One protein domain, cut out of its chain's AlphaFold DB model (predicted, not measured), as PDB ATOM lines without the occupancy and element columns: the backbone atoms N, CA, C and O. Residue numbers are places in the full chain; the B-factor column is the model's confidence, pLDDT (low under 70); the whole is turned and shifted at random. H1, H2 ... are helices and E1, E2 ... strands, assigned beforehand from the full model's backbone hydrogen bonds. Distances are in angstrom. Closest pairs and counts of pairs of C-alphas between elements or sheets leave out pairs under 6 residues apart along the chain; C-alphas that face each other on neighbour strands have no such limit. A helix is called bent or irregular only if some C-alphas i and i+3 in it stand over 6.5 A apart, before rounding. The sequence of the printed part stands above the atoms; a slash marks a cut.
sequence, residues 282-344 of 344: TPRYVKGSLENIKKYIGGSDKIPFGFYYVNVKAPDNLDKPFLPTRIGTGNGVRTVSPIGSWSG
ATOM      1  N   THR A 282     117.527 110.062 170.222       58.09
ATOM      2  CA  THR A 282     117.815 110.549 168.863       58.09
ATOM      3  C   THR A 282     118.827 111.699 168.903       58.09
ATOM      4  O   THR A 282     118.536 112.736 169.504       58.09
ATOM      5  N   PRO A 283     120.000 111.571 168.256       67.62
ATOM      6  CA  PRO A 283     120.994 112.636 168.242       67.62
ATOM      7  C   PRO A 283     120.495 113.854 167.453       67.62
ATOM      8  O   PRO A 283     119.868 113.722 166.400       67.62
ATOM      9  N   ARG A 284     120.817 115.058 167.939       57.56
ATOM     10  CA  ARG A 284     120.562 116.324 167.238       57.56
ATOM     11  C   ARG A 284     121.871 116.882 166.697       57.56
ATOM     12  O   ARG A 284     122.793 117.156 167.457       57.56
ATOM     13  N   TYR A 285     121.931 117.100 165.388       62.59
ATOM     14  CA  TYR A 285     123.079 117.748 164.761       62.59
ATOM     15  C   TYR A 285     123.091 119.247 165.073       62.59
ATOM     16  O   TYR A 285     122.112 119.946 164.797       62.59
ATOM     17  N   VAL A 286     124.208 119.746 165.605       58.91
ATOM     18  CA  VAL A 286     124.429 121.178 165.829       58.91
ATOM     19  C   VAL A 286     125.827 121.570 165.361       58.91
ATOM     20  O   VAL A 286     126.790 120.841 165.572       58.91
ATOM     21  N   LYS A 287     125.926 122.727 164.698       60.66
ATOM     22  CA  LYS A 287     127.172 123.288 164.169       60.66
ATOM     23  C   LYS A 287     127.301 124.741 164.605       60.66
ATOM     24  O   LYS A 287     126.365 125.516 164.444       60.66
ATOM     25  N   GLY A 288     128.474 125.110 165.101       64.56
ATOM     26  CA  GLY A 288     128.798 126.471 165.511       64.56
ATOM     27  C   GLY A 288     130.101 126.504 166.297       64.56
ATOM     28  O   GLY A 288     130.699 125.461 166.554       64.56
ATOM     29  N   SER A 289     130.541 127.698 166.683       69.44
ATOM     30  CA  SER A 289     131.601 127.840 167.683       69.44
ATOM     31  C   SER A 289     131.189 127.163 168.995       69.44
ATOM     32  O   SER A 289     130.005 127.137 169.340       69.44
ATOM     33  N   LEU A 290     132.166 126.660 169.752       70.50
ATOM     34  CA  LEU A 290     131.926 126.052 171.065       70.50
ATOM     35  C   LEU A 290     131.099 126.971 171.981       70.50
ATOM     36  O   LEU A 290     130.214 126.502 172.685       70.50
ATOM     37  N   GLU A 291     131.338 128.280 171.916       71.00
ATOM     38  CA  GLU A 291     130.590 129.303 172.651       71.00
ATOM     39  C   GLU A 291     129.093 129.324 172.299       71.00
ATOM     40  O   GLU A 291     128.244 129.316 173.188       71.00
ATOM     41  N   ASN A 292     128.750 129.249 171.009       66.31
ATOM     42  CA  ASN A 292     127.356 129.193 170.565       66.31
ATOM     43  C   ASN A 292     126.705 127.858 170.945       66.31
ATOM     44  O   ASN A 292     125.551 127.816 171.364       66.31
ATOM     45  N   ILE A 293     127.450 126.759 170.842       68.62
ATOM     46  CA  ILE A 293     126.969 125.428 171.222       68.62
ATOM     47  C   ILE A 293     126.665 125.389 172.731       68.62
ATOM     48  O   ILE A 293     125.577 124.963 173.124       68.62
ATOM     49  N   LYS A 294     127.567 125.899 173.581       69.25
ATOM     50  CA  LYS A 294     127.340 126.011 175.032       69.25
ATOM     51  C   LYS A 294     126.121 126.880 175.347       69.25
ATOM     52  O   LYS A 294     125.262 126.456 176.117       69.25
ATOM     53  N   LYS A 295     126.002 128.039 174.688       64.56
ATOM     54  CA  LYS A 295     124.902 129.000 174.874       64.56
ATOM     55  C   LYS A 295     123.523 128.438 174.510       64.56
ATOM     56  O   LYS A 295     122.564 128.699 175.227       64.56
ATOM     57  N   TYR A 296     123.408 127.698 173.403       57.34
ATOM     58  CA  TYR A 296     122.109 127.287 172.843       57.34
ATOM     59  C   TYR A 296     121.734 125.815 173.080       57.34
ATOM     60  O   TYR A 296     120.579 125.452 172.869       57.34
ATOM     61  N   ILE A 297     122.678 124.964 173.497       62.06
ATOM     62  CA  ILE A 297     122.429 123.537 173.785       62.06
ATOM     63  C   ILE A 297     122.724 123.197 175.247       62.06
ATOM     64  O   ILE A 297     122.037 122.368 175.834       62.06
ATOM     65  N   GLY A 298     123.783 123.779 175.816       57.03
ATOM     66  CA  GLY A 298     124.444 123.222 176.995       57.03
ATOM     67  C   GLY A 298     123.789 123.537 178.334       57.03
ATOM     68  O   GLY A 298     123.989 122.764 179.269       57.03
ATOM     69  N   GLY A 299     123.065 124.658 178.459       49.81
ATOM     70  CA  GLY A 299     122.456 125.114 179.723       49.81
ATOM     71  C   GLY A 299     123.406 125.146 180.941       49.81
ATOM     72  O   GLY A 299     122.948 125.271 182.069       49.81
ATOM     73  N   SER A 300     124.713 124.966 180.727       56.69
ATOM     74  CA  SER A 300     125.744 124.679 181.724       56.69
ATOM     75  C   SER A 300     127.129 124.905 181.104       56.69
ATOM     76  O   SER A 300     127.282 124.869 179.881       56.69
ATOM     77  N   ASP A 301     128.156 125.070 181.940       59.66
ATOM     78  CA  ASP A 301     129.553 125.262 181.511       59.66
ATOM     79  C   ASP A 301     130.198 124.022 180.858       59.66
ATOM     80  O   ASP A 301     131.341 124.077 180.381       59.66
ATOM     81  N   LYS A 302     129.480 122.890 180.811       62.38
ATOM     82  CA  LYS A 302     129.989 121.616 180.294       62.38
ATOM     83  C   LYS A 302     130.119 121.646 178.771       62.38
ATOM     84  O   LYS A 302     129.251 122.135 178.053       62.38
ATOM     85  N   ILE A 303     131.220 121.086 178.274       66.31
ATOM     86  CA  ILE A 303     131.433 120.857 176.843       66.31
ATOM     87  C   ILE A 303     130.513 119.702 176.417       66.31
ATOM     88  O   ILE A 303     130.607 118.624 177.008       66.31
ATOM     89  N   PRO A 304     129.612 119.897 175.438       69.62
ATOM     90  CA  PRO A 304     128.733 118.828 174.974       69.62
ATOM     91  C   PRO A 304     129.517 117.659 174.371       69.62
ATOM     92  O   PRO A 304     130.619 117.836 173.855       69.62
ATOM     93  N   PHE A 305     128.946 116.459 174.379       71.81
ATOM     94  CA  PHE A 305     129.522 115.353 173.618       71.81
ATOM     95  C   PHE A 305     129.426 115.653 172.114       71.81
ATOM     96  O   PHE A 305     128.364 116.049 171.632       71.81
ATOM     97  N   GLY A 306     130.522 115.485 171.377       70.19
ATOM     98  CA  GLY A 306     130.558 115.788 169.952       70.19
ATOM     99  C   GLY A 306     131.957 115.714 169.358       70.19
ATOM    100  O   GLY A 306     132.930 115.420 170.050       70.19
ATOM    101  N   PHE A 307     132.033 115.993 168.062       71.12
ATOM    102  CA  PHE A 307     133.283 116.042 167.312       71.12
ATOM    103  C   PHE A 307     133.827 117.467 167.311       71.12
ATOM    104  O   PHE A 307     133.122 118.406 166.930       71.12
ATOM    105  N   TYR A 308     135.080 117.615 167.724       73.56
ATOM    106  CA  TYR A 308     135.752 118.899 167.843       73.56
ATOM    107  C   TYR A 308     137.075 118.841 167.105       73.56
ATOM    108  O   TYR A 308     137.844 117.919 167.334       73.56
ATOM    109  N   TYR A 309     137.327 119.848 166.270       75.00
ATOM    110  CA  TYR A 309     138.662 120.095 165.747       75.00
ATOM    111  C   TYR A 309     139.386 121.034 166.708       75.00
ATOM    112  O   TYR A 309     138.921 122.158 166.936       75.00
ATOM    113  N   VAL A 310     140.476 120.572 167.308       79.94
ATOM    114  CA  VAL A 310     141.187 121.296 168.366       79.94
ATOM    115  C   VAL A 310     142.689 121.307 168.132       79.94
ATOM    116  O   VAL A 310     143.261 120.392 167.550       79.94
ATOM    117  N   ASN A 311     143.340 122.351 168.640       85.06
ATOM    118  CA  ASN A 311     144.785 122.358 168.825       85.06
ATOM    119  C   ASN A 311     145.079 121.783 170.211       85.06
ATOM    120  O   ASN A 311     144.690 122.364 171.226       85.06
ATOM    121  N   VAL A 312     145.750 120.641 170.246       87.31
ATOM    122  CA  VAL A 312     146.147 119.931 171.457       87.31
ATOM    123  C   VAL A 312     147.606 120.243 171.755       87.31
ATOM    124  O   VAL A 312     148.456 120.185 170.872       87.31
ATOM    125  N   LYS A 313     147.905 120.538 173.021       88.88
ATOM    126  CA  LYS A 313     149.269 120.573 173.551       88.88
ATOM    127  C   LYS A 313     149.355 119.601 174.722       88.88
ATOM    128  O   LYS A 313     148.942 119.927 175.832       88.88
ATOM    129  N   ALA A 314     149.841 118.397 174.450       86.25
ATOM    130  CA  ALA A 314     150.084 117.382 175.462       86.25
ATOM    131  C   ALA A 314     151.418 117.666 176.183       86.25
ATOM    132  O   ALA A 314     152.391 118.019 175.514       86.25
ATOM    133  N   PRO A 315     151.486 117.521 177.519       88.19
ATOM    134  CA  PRO A 315     152.741 117.604 178.262       88.19
ATOM    135  C   PRO A 315     153.796 116.627 177.734       88.19
ATOM    136  O   PRO A 315     153.488 115.470 177.448       88.19
ATOM    137  N   ASP A 316     155.048 117.078 177.664       81.56
ATOM    138  CA  ASP A 316     156.161 116.282 177.123       81.56
ATOM    139  C   ASP A 316     156.590 115.134 178.058       81.56
ATOM    140  O   ASP A 316     157.320 114.234 177.653       81.56
ATOM    141  N   ASN A 317     156.124 115.142 179.311       84.25
ATOM    142  CA  ASN A 317     156.462 114.181 180.363       84.25
ATOM    143  C   ASN A 317     155.321 113.203 180.699       84.25
ATOM    144  O   ASN A 317     155.263 112.684 181.816       84.25
ATOM    145  N   LEU A 318     154.386 112.972 179.773       83.56
ATOM    146  CA  LEU A 318     153.310 112.010 179.998       83.56
ATOM    147  C   LEU A 318     153.828 110.569 179.885       83.56
ATOM    148  O   LEU A 318     154.174 110.116 178.798       83.56
ATOM    149  N   ASP A 319     153.810 109.833 180.997       75.75
ATOM    150  CA  ASP A 319     154.186 108.409 181.038       75.75
ATOM    151  C   ASP A 319     153.244 107.534 180.183       75.75
ATOM    152  O   ASP A 319     153.671 106.577 179.542       75.75
ATOM    153  N   LYS A 320     151.950 107.889 180.138       79.06
ATOM    154  CA  LYS A 320     150.899 107.145 179.418       79.06
ATOM    155  C   LYS A 320     149.979 108.085 178.637       79.06
ATOM    156  O   LYS A 320     148.959 108.526 179.177       79.06
ATOM    157  N   PRO A 321     150.325 108.439 177.391       82.88
ATOM    158  CA  PRO A 321     149.484 109.286 176.555       82.88
ATOM    159  C   PRO A 321     148.175 108.571 176.195       82.88
ATOM    160  O   PRO A 321     148.167 107.433 175.739       82.88
ATOM    161  N   PHE A 322     147.050 109.250 176.418       81.75
ATOM    162  CA  PHE A 322     145.715 108.636 176.391       81.75
ATOM    163  C   PHE A 322     144.791 109.188 175.305       81.75
ATOM    164  O   PHE A 322     143.669 108.703 175.172       81.75
ATOM    165  N   LEU A 323     145.220 110.215 174.563       85.44
ATOM    166  CA  LEU A 323     144.429 110.804 173.488       85.44
ATOM    167  C   LEU A 323     144.910 110.245 172.141       85.44
ATOM    168  O   LEU A 323     145.929 110.715 171.628       85.44
ATOM    169  N   PRO A 324     144.226 109.231 171.582       83.56
ATOM    170  CA  PRO A 324     144.658 108.596 170.351       83.56
ATOM    171  C   PRO A 324     144.327 109.454 169.128       83.56
ATOM    172  O   PRO A 324     143.258 110.051 169.023       83.56
ATOM    173  N   THR A 325     145.217 109.422 168.146       80.06
ATOM    174  CA  THR A 325     144.986 109.891 166.782       80.06
ATOM    175  C   THR A 325     145.460 108.834 165.789       80.06
ATOM    176  O   THR A 325     146.320 108.002 166.090       80.06
ATOM    177  N   ARG A 326     144.869 108.820 164.597       78.50
ATOM    178  CA  ARG A 326     145.251 107.897 163.526       78.50
ATOM    179  C   ARG A 326     146.208 108.610 162.580       78.50
ATOM    180  O   ARG A 326     145.821 109.574 161.932       78.50
ATOM    181  N   ILE A 327     147.437 108.113 162.477       78.06
ATOM    182  CA  ILE A 327     148.443 108.617 161.538       78.06
ATOM    183  C   ILE A 327     148.648 107.634 160.384       78.06
ATOM    184  O   ILE A 327     148.706 106.417 160.576       78.06
ATOM    185  N   GLY A 328     148.763 108.162 159.167       70.88
ATOM    186  CA  GLY A 328     149.175 107.384 158.004       70.88
ATOM    187  C   GLY A 328     150.676 107.109 158.059       70.88
ATOM    188  O   GLY A 328     151.476 108.035 158.139       70.88
ATOM    189  N   THR A 329     151.065 105.840 158.009       74.75
ATOM    190  CA  THR A 329     152.463 105.414 157.859       74.75
ATOM    191  C   THR A 329     152.636 104.692 156.525       74.75
ATOM    192  O   THR A 329     151.654 104.234 155.936       74.75
ATOM    193  N   GLY A 330     153.877 104.515 156.059       64.31
ATOM    194  CA  GLY A 330     154.161 103.719 154.852       64.31
ATOM    195  C   GLY A 330     153.629 102.275 154.909       64.31
ATOM    196  O   GLY A 330     153.405 101.667 153.871       64.31
ATOM    197  N   ASN A 331     153.345 101.763 156.113       67.06
ATOM    198  CA  ASN A 331     152.791 100.429 156.368       67.06
ATOM    199  C   ASN A 331     151.302 100.462 156.775       67.06
ATOM    200  O   ASN A 331     150.818  99.545 157.440       67.06
ATOM    201  N   GLY A 332     150.583 101.533 156.426       69.19
ATOM    202  CA  GLY A 332     149.160 101.713 156.720       69.19
ATOM    203  C   GLY A 332     148.875 102.651 157.894       69.19
ATOM    204  O   GLY A 332     149.757 103.346 158.401       69.19
ATOM    205  N   VAL A 333     147.612 102.699 158.316       72.12
ATOM    206  CA  VAL A 333     147.151 103.584 159.396       72.12
ATOM    207  C   VAL A 333     147.519 102.992 160.754       72.12
ATOM    208  O   VAL A 333     147.232 101.828 161.035       72.12
ATOM    209  N   ARG A 334     148.138 103.800 161.614       73.75
ATOM    210  CA  ARG A 334     148.462 103.441 162.997       73.75
ATOM    211  C   ARG A 334     147.736 104.373 163.953       73.75
ATOM    212  O   ARG A 334     147.708 105.580 163.735       73.75
ATOM    213  N   THR A 335     147.167 103.810 165.011       78.31
ATOM    214  CA  THR A 335     146.698 104.593 166.155       78.31
ATOM    215  C   THR A 335     147.904 104.900 167.030       78.31
ATOM    216  O   THR A 335     148.618 103.981 167.423       78.31
ATOM    217  N   VAL A 336     148.139 106.174 167.303       81.62
ATOM    218  CA  VAL A 336     149.200 106.656 168.190       81.62
ATOM    219  C   VAL A 336     148.603 107.634 169.186       81.62
ATOM    220  O   VAL A 336     147.651 108.328 168.854       81.62
ATOM    221  N   SER A 337     149.178 107.729 170.378       86.50
ATOM    222  CA  SER A 337     148.815 108.752 171.362       86.50
ATOM    223  C   SER A 337     149.980 109.745 171.477       86.50
ATOM    224  O   SER A 337     150.930 109.482 172.214       86.50
ATOM    225  N   PRO A 338     149.997 110.833 170.685       82.88
ATOM    226  CA  PRO A 338     151.158 111.709 170.579       82.88
ATOM    227  C   PRO A 338     151.289 112.650 171.783       82.88
ATOM    228  O   PRO A 338     150.300 113.137 172.333       82.88
ATOM    229  N   ILE A 339     152.540 112.940 172.141       85.56
ATOM    230  CA  ILE A 339     152.926 114.036 173.041       85.56
ATOM    231  C   ILE A 339     153.244 115.306 172.233       85.56
ATOM    232  O   ILE A 339     153.374 115.252 171.009       85.56
ATOM    233  N   GLY A 340     153.373 116.455 172.900       85.19
ATOM    234  CA  GLY A 340     153.664 117.728 172.243       85.19
ATOM    235  C   GLY A 340     152.436 118.375 171.592       85.19
ATOM    236  O   GLY A 340     151.302 118.187 172.036       85.19
ATOM    237  N   SER A 341     152.660 119.200 170.563       87.56
ATOM    238  CA  SER A 341     151.595 119.988 169.918       87.56
ATOM    239  C   SER A 341     151.109 119.348 168.620       87.56
ATOM    240  O   SER A 341     151.914 119.056 167.739       87.56
ATOM    241  N   TRP A 342     149.797 119.167 168.486       84.31
ATOM    242  CA  TRP A 342     149.161 118.606 167.294       84.31
ATOM    243  C   TRP A 342     147.725 119.118 167.140       84.31
ATOM    244  O   TRP A 342     147.137 119.624 168.092       84.31
ATOM    245  N   SER A 343     147.160 118.995 165.941       79.31
ATOM    246  CA  SER A 343     145.777 119.391 165.648       79.31
ATOM    247  C   SER A 343     145.004 118.200 165.102       79.31
ATOM    248  O   SER A 343     145.558 117.418 164.324       79.31
ATOM    249  N   GLY A 344     143.744 118.060 165.496       67.50
ATOM    250  CA  GLY A 344     142.897 116.937 165.102       67.50
ATOM    251  C   GLY A 344     141.437 117.173 165.401       67.50
ATOM    252  O   GLY A 344     141.153 118.015 166.285       67.50
TER     253      GLY A 344
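AT A GLANCE: This is residues 282 to 344 of the 344 residues of the protein "DNA-directed DNA polymerase" of Golovinomyces cichoracearum (UniProt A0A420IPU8). A single short helix, H1, is at one end of the model, and a long stretch with no named element, residues 299 to 310, leads from it to two small two-stranded ribbons, E1 with E4 and E2 with E3, at the other end. The two ribbons spread as a loose V, and the E2 and E3 hairpin falls along the chain between E1 and E4. The printed part has 63 residues, with one named helix and four named strands in the order H1, E1, E2, E3, E4; the class is mixed, helices and strands, though only 27 residues are in named elements, under half. Both sheets, E1 - E4 and E2 - E3, are antiparallel. The whole is only just loose, close to extended, with a radius of gyration of the C-alphas of 15.5 A, and elongated, spanning 42 by 27 by 18 A.

HOW THE PARTS SIT: H1, residues 290 to 298, has every O i to N i+4 pair within hydrogen-bond range. A long link of 12 residues joins it to E1, residues 311 to 314. E1 and E4, residues 340 to 343, are antiparallel neighbours at 158 degrees; C-alphas 313 and 341 face each other at 4.4 A, and N 312 and O 342 are within hydrogen-bond range at 2.8 A. E2, residues 325 to 329, and E3, residues 332 to 336, form a hairpin, antiparallel at 145 degrees. In it C-alphas 328 and 333 face each other at 4.5 A, and N 327 and O 334 are within hydrogen-bond range at 2.8 A. E1 is apart from E2 and from E3, and E4 is apart from both as well. H1 is apart from E2, E3 and E4.

IN THESE COORDINATES: H1 begins at C-alpha 290 (131.926, 126.052, 171.065) and is 10.0 A long; it is neither bent nor irregular, but only just: C-alphas 295 and 298 are 6.2 A apart. E1 begins at C-alpha 311 (144.785, 122.358, 168.825). E2 and E3 are the longest strands by residues, each 12.5 A from first to last C-alpha. E1 measures 9.8 A and E4 10.4 A, and E4 ends at C-alpha 343 (145.777, 119.391, 165.648).

THE WHOLE: The printed part runs from residue 282 to 344, the chain's last residue, and has no cut. The two C-alphas farthest apart, those of Gly 299 and Gly 330, are 45.6 A from each other. The links E2 to E3 and E3 to E4 are tight, and E1 to E2, with 10 residues, is short. The mean pLDDT of the printed part is 73.2; residues 282 to 289, 292 to 304, 330 to 332 and 344 are under 70.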